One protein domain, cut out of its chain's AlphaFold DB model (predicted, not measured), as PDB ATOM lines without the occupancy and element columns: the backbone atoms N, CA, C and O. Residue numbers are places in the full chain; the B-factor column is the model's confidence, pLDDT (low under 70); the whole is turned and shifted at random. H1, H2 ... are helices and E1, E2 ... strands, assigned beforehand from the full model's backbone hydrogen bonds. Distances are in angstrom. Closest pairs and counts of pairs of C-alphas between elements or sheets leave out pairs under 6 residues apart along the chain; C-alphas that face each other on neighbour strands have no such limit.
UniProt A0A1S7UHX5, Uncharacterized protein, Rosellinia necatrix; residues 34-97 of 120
ATOM      1  N   CYS A  34     175.933 198.671 149.998       69.19
ATOM      2  CA  CYS A  34     177.188 199.374 150.194       69.19
ATOM      3  C   CYS A  34     177.465 200.250 148.979       69.19
ATOM      4  O   CYS A  34     177.340 199.800 147.839       69.19
ATOM      5  N   GLY A  35     177.832 201.504 149.219       70.94
ATOM      6  CA  GLY A  35     178.233 202.425 148.166       70.94
ATOM      7  C   GLY A  35     179.553 203.093 148.504       70.94
ATOM      8  O   GLY A  35     179.886 203.313 149.667       70.94
ATOM      9  N   LEU A  36     180.305 203.415 147.456       73.06
ATOM     10  CA  LEU A  36     181.539 204.174 147.584       73.06
ATOM     11  C   LEU A  36     181.212 205.657 147.741       73.06
ATOM     12  O   LEU A  36     180.427 206.214 146.964       73.06
ATOM     13  N   TYR A  37     181.870 206.302 148.693       80.19
ATOM     14  CA  TYR A  37     181.863 207.749 148.851       80.19
ATOM     15  C   TYR A  37     183.297 208.243 149.044       80.19
ATOM     16  O   TYR A  37     184.183 207.465 149.391       80.19
ATOM     17  N   CYS A  38     183.534 209.525 148.775       86.31
ATOM     18  CA  CYS A  38     184.792 210.138 149.180       86.31
ATOM     19  C   CYS A  38     184.634 210.649 150.603       86.31
ATOM     20  O   CYS A  38     183.746 211.462 150.859       86.31
ATOM     21  N   ASN A  39     185.468 210.142 151.505       86.31
ATOM     22  CA  ASN A  39     185.587 210.679 152.846       86.31
ATOM     23  C   ASN A  39     186.680 211.748 152.871       86.31
ATOM     24  O   ASN A  39     187.702 211.617 152.193       86.31
ATOM     25  N   GLU A  40     186.460 212.780 153.672       90.44
ATOM     26  CA  GLU A  40     187.370 213.902 153.846       90.44
ATOM     27  C   GLU A  40     187.641 214.142 155.331       90.44
ATOM     28  O   GLU A  40     186.774 213.957 156.186       90.44
ATOM     29  N   GLY A  41     188.862 214.558 155.641       90.00
ATOM     30  CA  GLY A  41     189.256 214.871 157.003       90.00
ATOM     31  C   GLY A  41     190.572 215.626 157.040       90.00
ATOM     32  O   GLY A  41     191.402 215.504 156.144       90.00
ATOM     33  N   CYS A  42     190.769 216.415 158.088       90.69
ATOM     34  CA  CYS A  42     192.001 217.158 158.318       90.69
ATOM     35  C   CYS A  42     192.532 216.839 159.709       90.69
ATOM     36  O   CYS A  42     191.761 216.636 160.651       90.69
ATOM     37  N   THR A  43     193.852 216.808 159.854       89.56
ATOM     38  CA  THR A  43     194.473 216.689 161.172       89.56
ATOM     39  C   THR A  43     194.275 217.987 161.956       89.56
ATOM     40  O   THR A  43     194.479 219.083 161.432       89.56
ATOM     41  N   ALA A  44     193.885 217.878 163.231       84.88
ATOM     42  CA  ALA A  44     193.824 219.030 164.126       84.88
ATOM     43  C   ALA A  44     195.187 219.757 164.154       84.88
ATOM     44  O   ALA A  44     196.221 219.084 164.161       84.88
ATOM     45  N   PRO A  45     195.226 221.103 164.187       87.19
ATOM     46  CA  PRO A  45     194.139 222.038 164.504       87.19
ATOM     47  C   PRO A  45     193.358 222.580 163.289       87.19
ATOM     48  O   PRO A  45     192.621 223.555 163.430       87.19
ATOM     49  N   LEU A  46     193.527 222.001 162.096       87.81
ATOM     50  CA  LEU A  46     192.844 222.475 160.890       87.81
ATOM     51  C   LEU A  46     191.342 222.189 160.954       87.81
ATOM     52  O   LEU A  46     190.913 221.104 161.353       87.81
ATOM     53  N   VAL A  47     190.542 223.167 160.532       89.38
ATOM     54  CA  VAL A  47     189.085 223.057 160.491       89.38
ATOM     55  C   VAL A  47     188.669 222.746 159.062       89.38
ATOM     56  O   VAL A  47     188.862 223.554 158.155       89.38
ATOM     57  N   LEU A  48     188.053 221.579 158.867       86.31
ATOM     58  CA  LEU A  48     187.647 221.096 157.547       86.31
ATOM     59  C   LEU A  48     186.723 222.086 156.813       86.31
ATOM     60  O   LEU A  48     186.894 222.302 155.622       86.31
ATOM     61  N   SER A  49     185.801 222.757 157.517       85.75
ATOM     62  CA  SER A  49     184.914 223.757 156.899       85.75
ATOM     63  C   SER A  49     185.668 224.951 156.309       85.75
ATOM     64  O   SER A  49     185.250 225.478 155.282       85.75
ATOM     65  N   GLU A  50     186.781 225.359 156.926       85.31
ATOM     66  CA  GLU A  50     187.646 226.413 156.391       85.31
ATOM     67  C   GLU A  50     188.497 225.889 155.233       85.31
ATOM     68  O   GLU A  50     188.597 226.544 154.198       85.31
ATOM     69  N   CYS A  51     189.035 224.671 155.347       87.75
ATOM     70  CA  CYS A  51     189.766 224.027 154.254       87.75
ATOM     71  C   CYS A  51     188.898 223.803 153.006       87.75
ATOM     72  O   CYS A  51     189.394 223.935 151.886       87.75
ATOM     73  N   ASN A  52     187.594 223.576 153.181       88.06
ATOM     74  CA  ASN A  52     186.634 223.425 152.086       88.06
ATOM     75  C   ASN A  52     186.364 224.722 151.314       88.06
ATOM     76  O   ASN A  52     185.777 224.685 150.234       88.06
ATOM     77  N   ARG A  53     186.823 225.873 151.819       86.19
ATOM     78  CA  ARG A  53     186.846 227.131 151.055       86.19
ATOM     79  C   ARG A  53     187.998 227.171 150.046       86.19
ATOM     80  O   ARG A  53     187.940 227.958 149.108       86.19
ATOM     81  N   CYS A  54     189.023 226.337 150.240       87.62
ATOM     82  CA  CYS A  54     190.221 226.245 149.404       87.62
ATOM     83  C   CYS A  54     190.254 224.980 148.533       87.62
ATOM     84  O   CYS A  54     190.847 224.987 147.457       87.62
ATOM     85  N   LEU A  55     189.690 223.869 149.015       88.62
ATOM     86  CA  LEU A  55     189.817 222.538 148.422       88.62
ATOM     87  C   LEU A  55     188.449 221.861 148.321       88.62
ATOM     88  O   LEU A  55     187.638 221.944 149.232       88.62
ATOM     89  N   TYR A  56     188.207 221.150 147.224       88.00
ATOM     90  CA  TYR A  56     187.010 220.342 147.013       88.00
ATOM     91  C   TYR A  56     187.399 218.875 146.858       88.00
ATOM     92  O   TYR A  56     188.146 218.534 145.938       88.00
ATOM     93  N   CYS A  57     186.890 218.001 147.729       89.88
ATOM     94  CA  CYS A  57     187.084 216.558 147.606       89.88
ATOM     95  C   CYS A  57     186.190 216.020 146.474       89.88
ATOM     96  O   CYS A  57     184.972 215.891 146.612       89.88
ATOM     97  N   ARG A  58     186.794 215.743 145.313       88.56
ATOM     98  CA  ARG A  58     186.098 215.238 144.125       88.56
ATOM     99  C   ARG A  58     186.144 213.713 144.095       88.56
ATOM    100  O   ARG A  58     187.206 213.115 144.259       88.56
ATOM    101  N   ARG A  59     185.001 213.105 143.765       85.62
ATOM    102  CA  ARG A  59     184.892 211.694 143.383       85.62
ATOM    103  C   ARG A  59     184.969 211.519 141.872       85.62
ATOM    104  O   ARG A  59     184.126 212.038 141.146       85.62
ATOM    105  N   GLU A  60     185.915 210.714 141.419       80.75
ATOM    106  CA  GLU A  60     185.922 210.117 140.085       80.75
ATOM    107  C   GLU A  60     185.650 208.612 140.226       80.75
ATOM    108  O   GLU A  60     185.746 208.060 141.323       80.75
ATOM    109  N   SER A  61     185.238 207.933 139.150       72.38
ATOM    110  CA  SER A  61     184.678 206.567 139.200       72.38
ATOM    111  C   SER A  61     185.528 205.533 139.960       72.38
ATOM    112  O   SER A  61     184.988 204.525 140.411       72.38
ATOM    113  N   SER A  62     186.829 205.788 140.129       72.94
ATOM    114  CA  SER A  62     187.792 204.917 140.812       72.94
ATOM    115  C   SER A  62     188.784 205.649 141.728       72.94
ATOM    116  O   SER A  62     189.718 205.019 142.216       72.94
ATOM    117  N   SER A  63     188.627 206.955 141.966       81.75
ATOM    118  CA  SER A  63     189.569 207.744 142.780       81.75
ATOM    119  C   SER A  63     188.893 208.919 143.483       81.75
ATOM    120  O   SER A  63     187.915 209.477 142.991       81.75
ATOM    121  N   CYS A  64     189.447 209.313 144.628       88.69
ATOM    122  CA  CYS A  64     189.119 210.561 145.311       88.69
ATOM    123  C   CYS A  64     190.359 211.457 145.317       88.69
ATOM    124  O   CYS A  64     191.479 210.955 145.410       88.69
ATOM    125  N   GLY A  65     190.165 212.766 145.197       88.56
ATOM    126  CA  GLY A  65     191.261 213.726 145.271       88.56
ATOM    127  C   GLY A  65     190.766 215.144 145.502       88.56
ATOM    128  O   GLY A  65     189.635 215.486 145.150       88.56
ATOM    129  N   PHE A  66     191.618 215.975 146.097       89.44
ATOM    130  CA  PHE A  66     191.316 217.389 146.263       89.44
ATOM    131  C   PHE A  66     191.557 218.163 144.971       89.44
ATOM    132  O   PHE A  66     192.574 217.997 144.299       89.44
ATOM    133  N   VAL A  67     190.626 219.057 144.662       88.81
ATOM    134  CA  VAL A  67     190.752 220.065 143.613       88.81
ATOM    135  C   VAL A  67     190.799 221.426 144.283       88.81
ATOM    136  O   VAL A  67     189.949 221.725 145.118       88.81
ATOM    137  N   GLN A  68     191.773 222.256 143.920       85.81
ATOM    138  CA  GLN A  68     191.847 223.611 144.450       85.81
ATOM    139  C   GLN A  68     190.682 224.438 143.904       85.81
ATOM    140  O   GLN A  68     190.497 224.570 142.692       85.81
ATOM    141  N   ILE A  69     189.874 224.960 144.816       77.94
ATOM    142  CA  ILE A  69     188.804 225.892 144.508       77.94
ATOM    143  C   ILE A  69     189.466 227.266 144.497       77.94
ATOM    144  O   ILE A  69     190.131 227.649 145.459       77.94
ATOM    145  N   GLY A  70     189.349 227.988 143.383       67.69
ATOM    146  CA  GLY A  70     189.838 229.364 143.308       67.69
ATOM    147  C   GLY A  70     189.197 230.256 144.385       67.69
ATOM    148  O   GLY A  70     188.257 229.825 145.056       67.69
ATOM    149  N   PRO A  71     189.668 231.505 144.551       63.19
ATOM    150  CA  PRO A  71     189.193 232.439 145.575       63.19
ATOM    151  C   PRO A  71     187.779 232.967 145.262       63.19
ATOM    152  O   PRO A  71     187.564 234.156 145.070       63.19
ATOM    153  N   SER A  72     186.798 232.072 145.183       61.28
ATOM    154  CA  SER A  72     185.398 232.370 144.880       61.28
ATOM    155  C   SER A  72     184.605 232.784 146.128       61.28
ATOM    156  O   SER A  72     183.401 233.003 146.040       61.28
ATOM    157  N   SER A  73     185.259 232.841 147.293       65.62
ATOM    158  CA  SER A  73     184.666 233.235 148.577       65.62
ATOM    159  C   SER A  73     185.077 234.669 148.921       65.62
ATOM    160  O   SER A  73     186.246 235.000 148.747       65.62
ATOM    161  N   ASP A  74     184.158 235.489 149.443       72.25
ATOM    162  CA  ASP A  74     184.449 236.834 149.965       72.25
ATOM    163  C   ASP A  74     184.207 236.866 151.493       72.25
ATOM    164  O   ASP A  74     183.105 236.517 151.930       72.25
ATOM    165  N   PRO A  75     185.211 237.208 152.326       74.56
ATOM    166  CA  PRO A  75     186.604 237.469 151.956       74.56
ATOM    167  C   PRO A  75     187.304 236.204 151.415       74.56
ATOM    168  O   PRO A  75     186.891 235.085 151.746       74.56
ATOM    169  N   PRO A  76     188.369 236.349 150.605       75.00
ATOM    170  CA  PRO A  76     189.136 235.206 150.118       75.00
ATOM    171  C   PRO A  76     189.748 234.423 151.290       75.00
ATOM    172  O   PRO A  76     190.114 235.026 152.304       75.00
ATOM    173  N   PRO A  77     189.844 233.083 151.193       81.75
ATOM    174  CA  PRO A  77     190.523 232.295 152.210       81.75
ATOM    175  C   PRO A  77     192.017 232.642 152.241       81.75
ATOM    176  O   PRO A  77     192.612 232.987 151.217       81.75
ATOM    177  N   ASP A  78     192.620 232.564 153.427       86.19
ATOM    178  CA  ASP A  78     194.035 232.874 153.601       86.19
ATOM    179  C   ASP A  78     194.912 231.856 152.839       86.19
ATOM    180  O   ASP A  78     194.753 230.644 153.029       86.19
ATOM    181  N   PRO A  79     195.846 232.305 151.981       85.75
ATOM    182  CA  PRO A  79     196.628 231.406 151.136       85.75
ATOM    183  C   PRO A  79     197.579 230.504 151.935       85.75
ATOM    184  O   PRO A  79     197.841 229.380 151.504       85.75
ATOM    185  N   ALA A  80     198.079 230.951 153.093       89.19
ATOM    186  CA  ALA A  80     198.922 230.119 153.947       89.19
ATOM    187  C   ALA A  80     198.088 229.031 154.635       89.19
ATOM    188  O   ALA A  80     198.509 227.875 154.686       89.19
ATOM    189  N   TYR A  81     196.870 229.363 155.073       87.75
ATOM    190  CA  TYR A  81     195.927 228.381 155.606       87.75
ATOM    191  C   TYR A  81     195.536 227.336 154.549       87.75
ATOM    192  O   TYR A  81     195.576 226.137 154.822       87.75
ATOM    193  N   CYS A  82     195.249 227.762 153.313       88.69
ATOM    194  CA  CYS A  82     194.961 226.844 152.206       88.69
ATOM    195  C   CYS A  82     196.129 225.888 151.905       88.69
ATOM    196  O   CYS A  82     195.897 224.714 151.612       88.69
ATOM    197  N   ALA A  83     197.377 226.365 151.990       89.94
ATOM    198  CA  ALA A  83     198.556 225.521 151.806       89.94
ATOM    199  C   ALA A  83     198.673 224.456 152.911       89.94
ATOM    200  O   ALA A  83     198.945 223.293 152.616       89.94
ATOM    201  N   MET A  84     198.388 224.817 154.167       90.62
ATOM    202  CA  MET A  84     198.351 223.854 155.275       90.62
ATOM    203  C   MET A  84     197.249 222.804 155.089       90.62
ATOM    204  O   MET A  84     197.475 221.621 155.336       90.62
ATOM    205  N   CYS A  85     196.071 223.212 154.612       89.88
ATOM    206  CA  CYS A  85     194.991 222.285 154.281       89.88
ATOM    207  C   CYS A  85     195.408 221.284 153.195       89.88
ATOM    208  O   CYS A  85     195.109 220.101 153.305       89.88
ATOM    209  N   GLN A  86     196.117 221.736 152.156       89.00
ATOM    210  CA  GLN A  86     196.568 220.859 151.073       89.00
ATOM    211  C   GLN A  86     197.579 219.809 151.552       89.00
ATOM    212  O   GLN A  86     197.589 218.698 151.029       89.00
ATOM    213  N   ASP A  87     198.410 220.157 152.533       90.88
ATOM    214  CA  ASP A  87     199.443 219.270 153.071       90.88
ATOM    215  C   ASP A  87     198.893 218.273 154.109       90.88
ATOM    216  O   ASP A  87     199.323 217.124 154.168       90.88
ATOM    217  N   SER A  88     197.911 218.692 154.916       90.69
ATOM    218  CA  SER A  88     197.439 217.923 156.080       90.69
ATOM    219  C   SER A  88     196.042 217.301 155.943       90.69
ATOM    220  O   SER A  88     195.685 216.436 156.749       90.69
ATOM    221  N   CYS A  89     195.216 217.722 154.982       90.94
ATOM    222  CA  CYS A  89     193.902 217.113 154.758       90.94
ATOM    223  C   CYS A  89     193.992 215.905 153.819       90.94
ATOM    224  O   CYS A  89     194.812 215.854 152.906       90.94
ATOM    225  N   HIS A  90     193.097 214.935 154.003       90.38
ATOM    226  CA  HIS A  90     192.974 213.739 153.173       90.38
ATOM    227  C   HIS A  90     191.590 213.639 152.522       90.38
ATOM    228  O   HIS A  90     190.588 214.052 153.099       90.38
ATOM    229  N   CYS A  91     191.555 213.068 151.319       91.31
ATOM    230  CA  CYS A  91     190.352 212.762 150.546       91.31
ATOM    231  C   CYS A  91     190.544 211.358 149.958       91.31
ATOM    232  O   CYS A  91     191.402 211.167 149.097       91.31
ATOM    233  N   TYR A  92     189.815 210.356 150.454       87.38
ATOM    234  CA  TYR A  92     190.006 208.951 150.068       87.38
ATOM    235  C   TYR A  92     188.674 208.228 149.856       87.38
ATOM    236  O   TYR A  92     187.626 208.679 150.313       87.38
ATOM    237  N   ILE A  93     188.712 207.110 149.127       84.44
ATOM    238  CA  ILE A  93     187.526 206.276 148.907       84.44
ATOM    239  C   ILE A  93     187.241 205.482 150.174       84.44
ATOM    240  O   ILE A  93     188.069 204.677 150.595       84.44
ATOM    241  N   ASP A  94     186.043 205.650 150.711       79.81
ATOM    242  CA  ASP A  94     185.546 204.890 151.848       79.81
ATOM    243  C   ASP A  94     184.231 204.179 151.483       79.81
ATOM    244  O   ASP A  94     183.566 204.502 150.487       79.81
ATOM    245  N   ALA A  95     183.879 203.154 152.256       75.56
ATOM    246  CA  ALA A  95     182.690 202.343 152.034       75.56
ATOM    247  C   ALA A  95     181.601 202.755 153.025       75.56
ATOM    248  O   ALA A  95     181.775 202.631 154.235       75.56
ATOM    249  N   LYS A  96     180.453 203.225 152.524       74.62
ATOM    250  CA  LYS A  96     179.300 203.545 153.372       74.62
ATOM    251  C   LYS A  96     178.240 202.471 153.255       74.62
ATOM    252  O   LYS A  96     177.838 202.090 152.154       74.62
ATOM    253  N   CYS A  97     177.740 202.055 154.406       75.69
ATOM    254  CA  CYS A  97     176.593 201.175 154.495       75.69
ATOM    255  C   CYS A  97     175.293 201.966 154.370       75.69
ATOM    256  O   CYS A  97     175.071 202.949 155.077       75.69
TER     257      CYS A  97
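AT A GLANCE: This is residues 34 to 97 of the 120 residues of an uncharacterized protein of Rosellinia necatrix (UniProt A0A1S7UHX5). Two antiparallel ribbons of two strands each, the longer E1 with E4 and the shorter hairpin of E2 and E3, run lengthwise and pack on each other, with the helices H1 and H2 gathered toward one end. The paired outer ends of E1 and E4 lie at one tip of the long axis, and the loop around Pro 75, between E3 and H2, lies at the other. The 64 printed residues include two named helices and four named strands in the order E1, H1, E2, E3, H2, E4; the class is mixed, helices and strands. The whole is elongated, spanning 39 by 24 by 17 A, and only just compact, close to loose, with a radius of gyration of the C-alphas of 12.4 A.

HOW THE PARTS SIT: E1, residues 34 to 42, is the antiparallel neighbour of E4, residues 89 to 97, with 153 degrees between their directions. N 39 and O 92 are 2.9 A apart and N 90 and O 41 are 2.8 A apart, both within hydrogen-bond range. E4 bends by 60 degrees at residue 93. H1, residues 48 to 51, follows E1 after a tight link of 5 residues. E2, residues 55 to 60, and E3, residues 63 to 68, form a hairpin, antiparallel at 150 degrees, with N 56 and O 67 at 2.8 A, within hydrogen-bond range. Between the two ribbons, E3 and E4 have 9 pairs of C-alphas within 8 A, the closest being those of Cys 64 and Tyr 92, 5.1 A apart. E1 and E2 have 5 such pairs, the closest being those of Cys 38 and Arg 59, 6.0 A apart. H2, residues 79 to 88, and H1 only just touch, with 3 pairs of C-alphas within 8 A; the closest, those of Cys 51 and Cys 85, are 5.5 A apart. The closest C-alphas of E2 and H2, those of Leu 55 and Gln 86, are 7.4 A apart. H1 and E3 are apart. In H2 every O i to N i+4 pair is within hydrogen-bond range, while H1, with 4 residues, is too short for such a pair.

IN THESE COORDINATES: E1 begins at C-alpha 34 at (177.188, 199.374, 150.194) and is 24.5 A long. H1 is 4.9 A long, E2 15.5 A and E3 16.1 A. H2 begins at C-alpha 79 at (196.628, 231.406, 151.136) and is 14.4 A long. E4 is 23.5 A long and ends at C-alpha 97 at (176.593, 201.175, 154.495).

THE WHOLE: The two C-alphas farthest apart, those of Cys 34 and Pro 75, are 39.3 A apart, while the first and last printed C-alphas, of Cys 34 and Cys 97, are 4.7 A apart. The printed part has no cut. The link from E3 to H2, 10 residues, is short; the other links are tight. The mean pLDDT of the printed part is 83.4, and residue 34 and residues 70 to 73 are under 70.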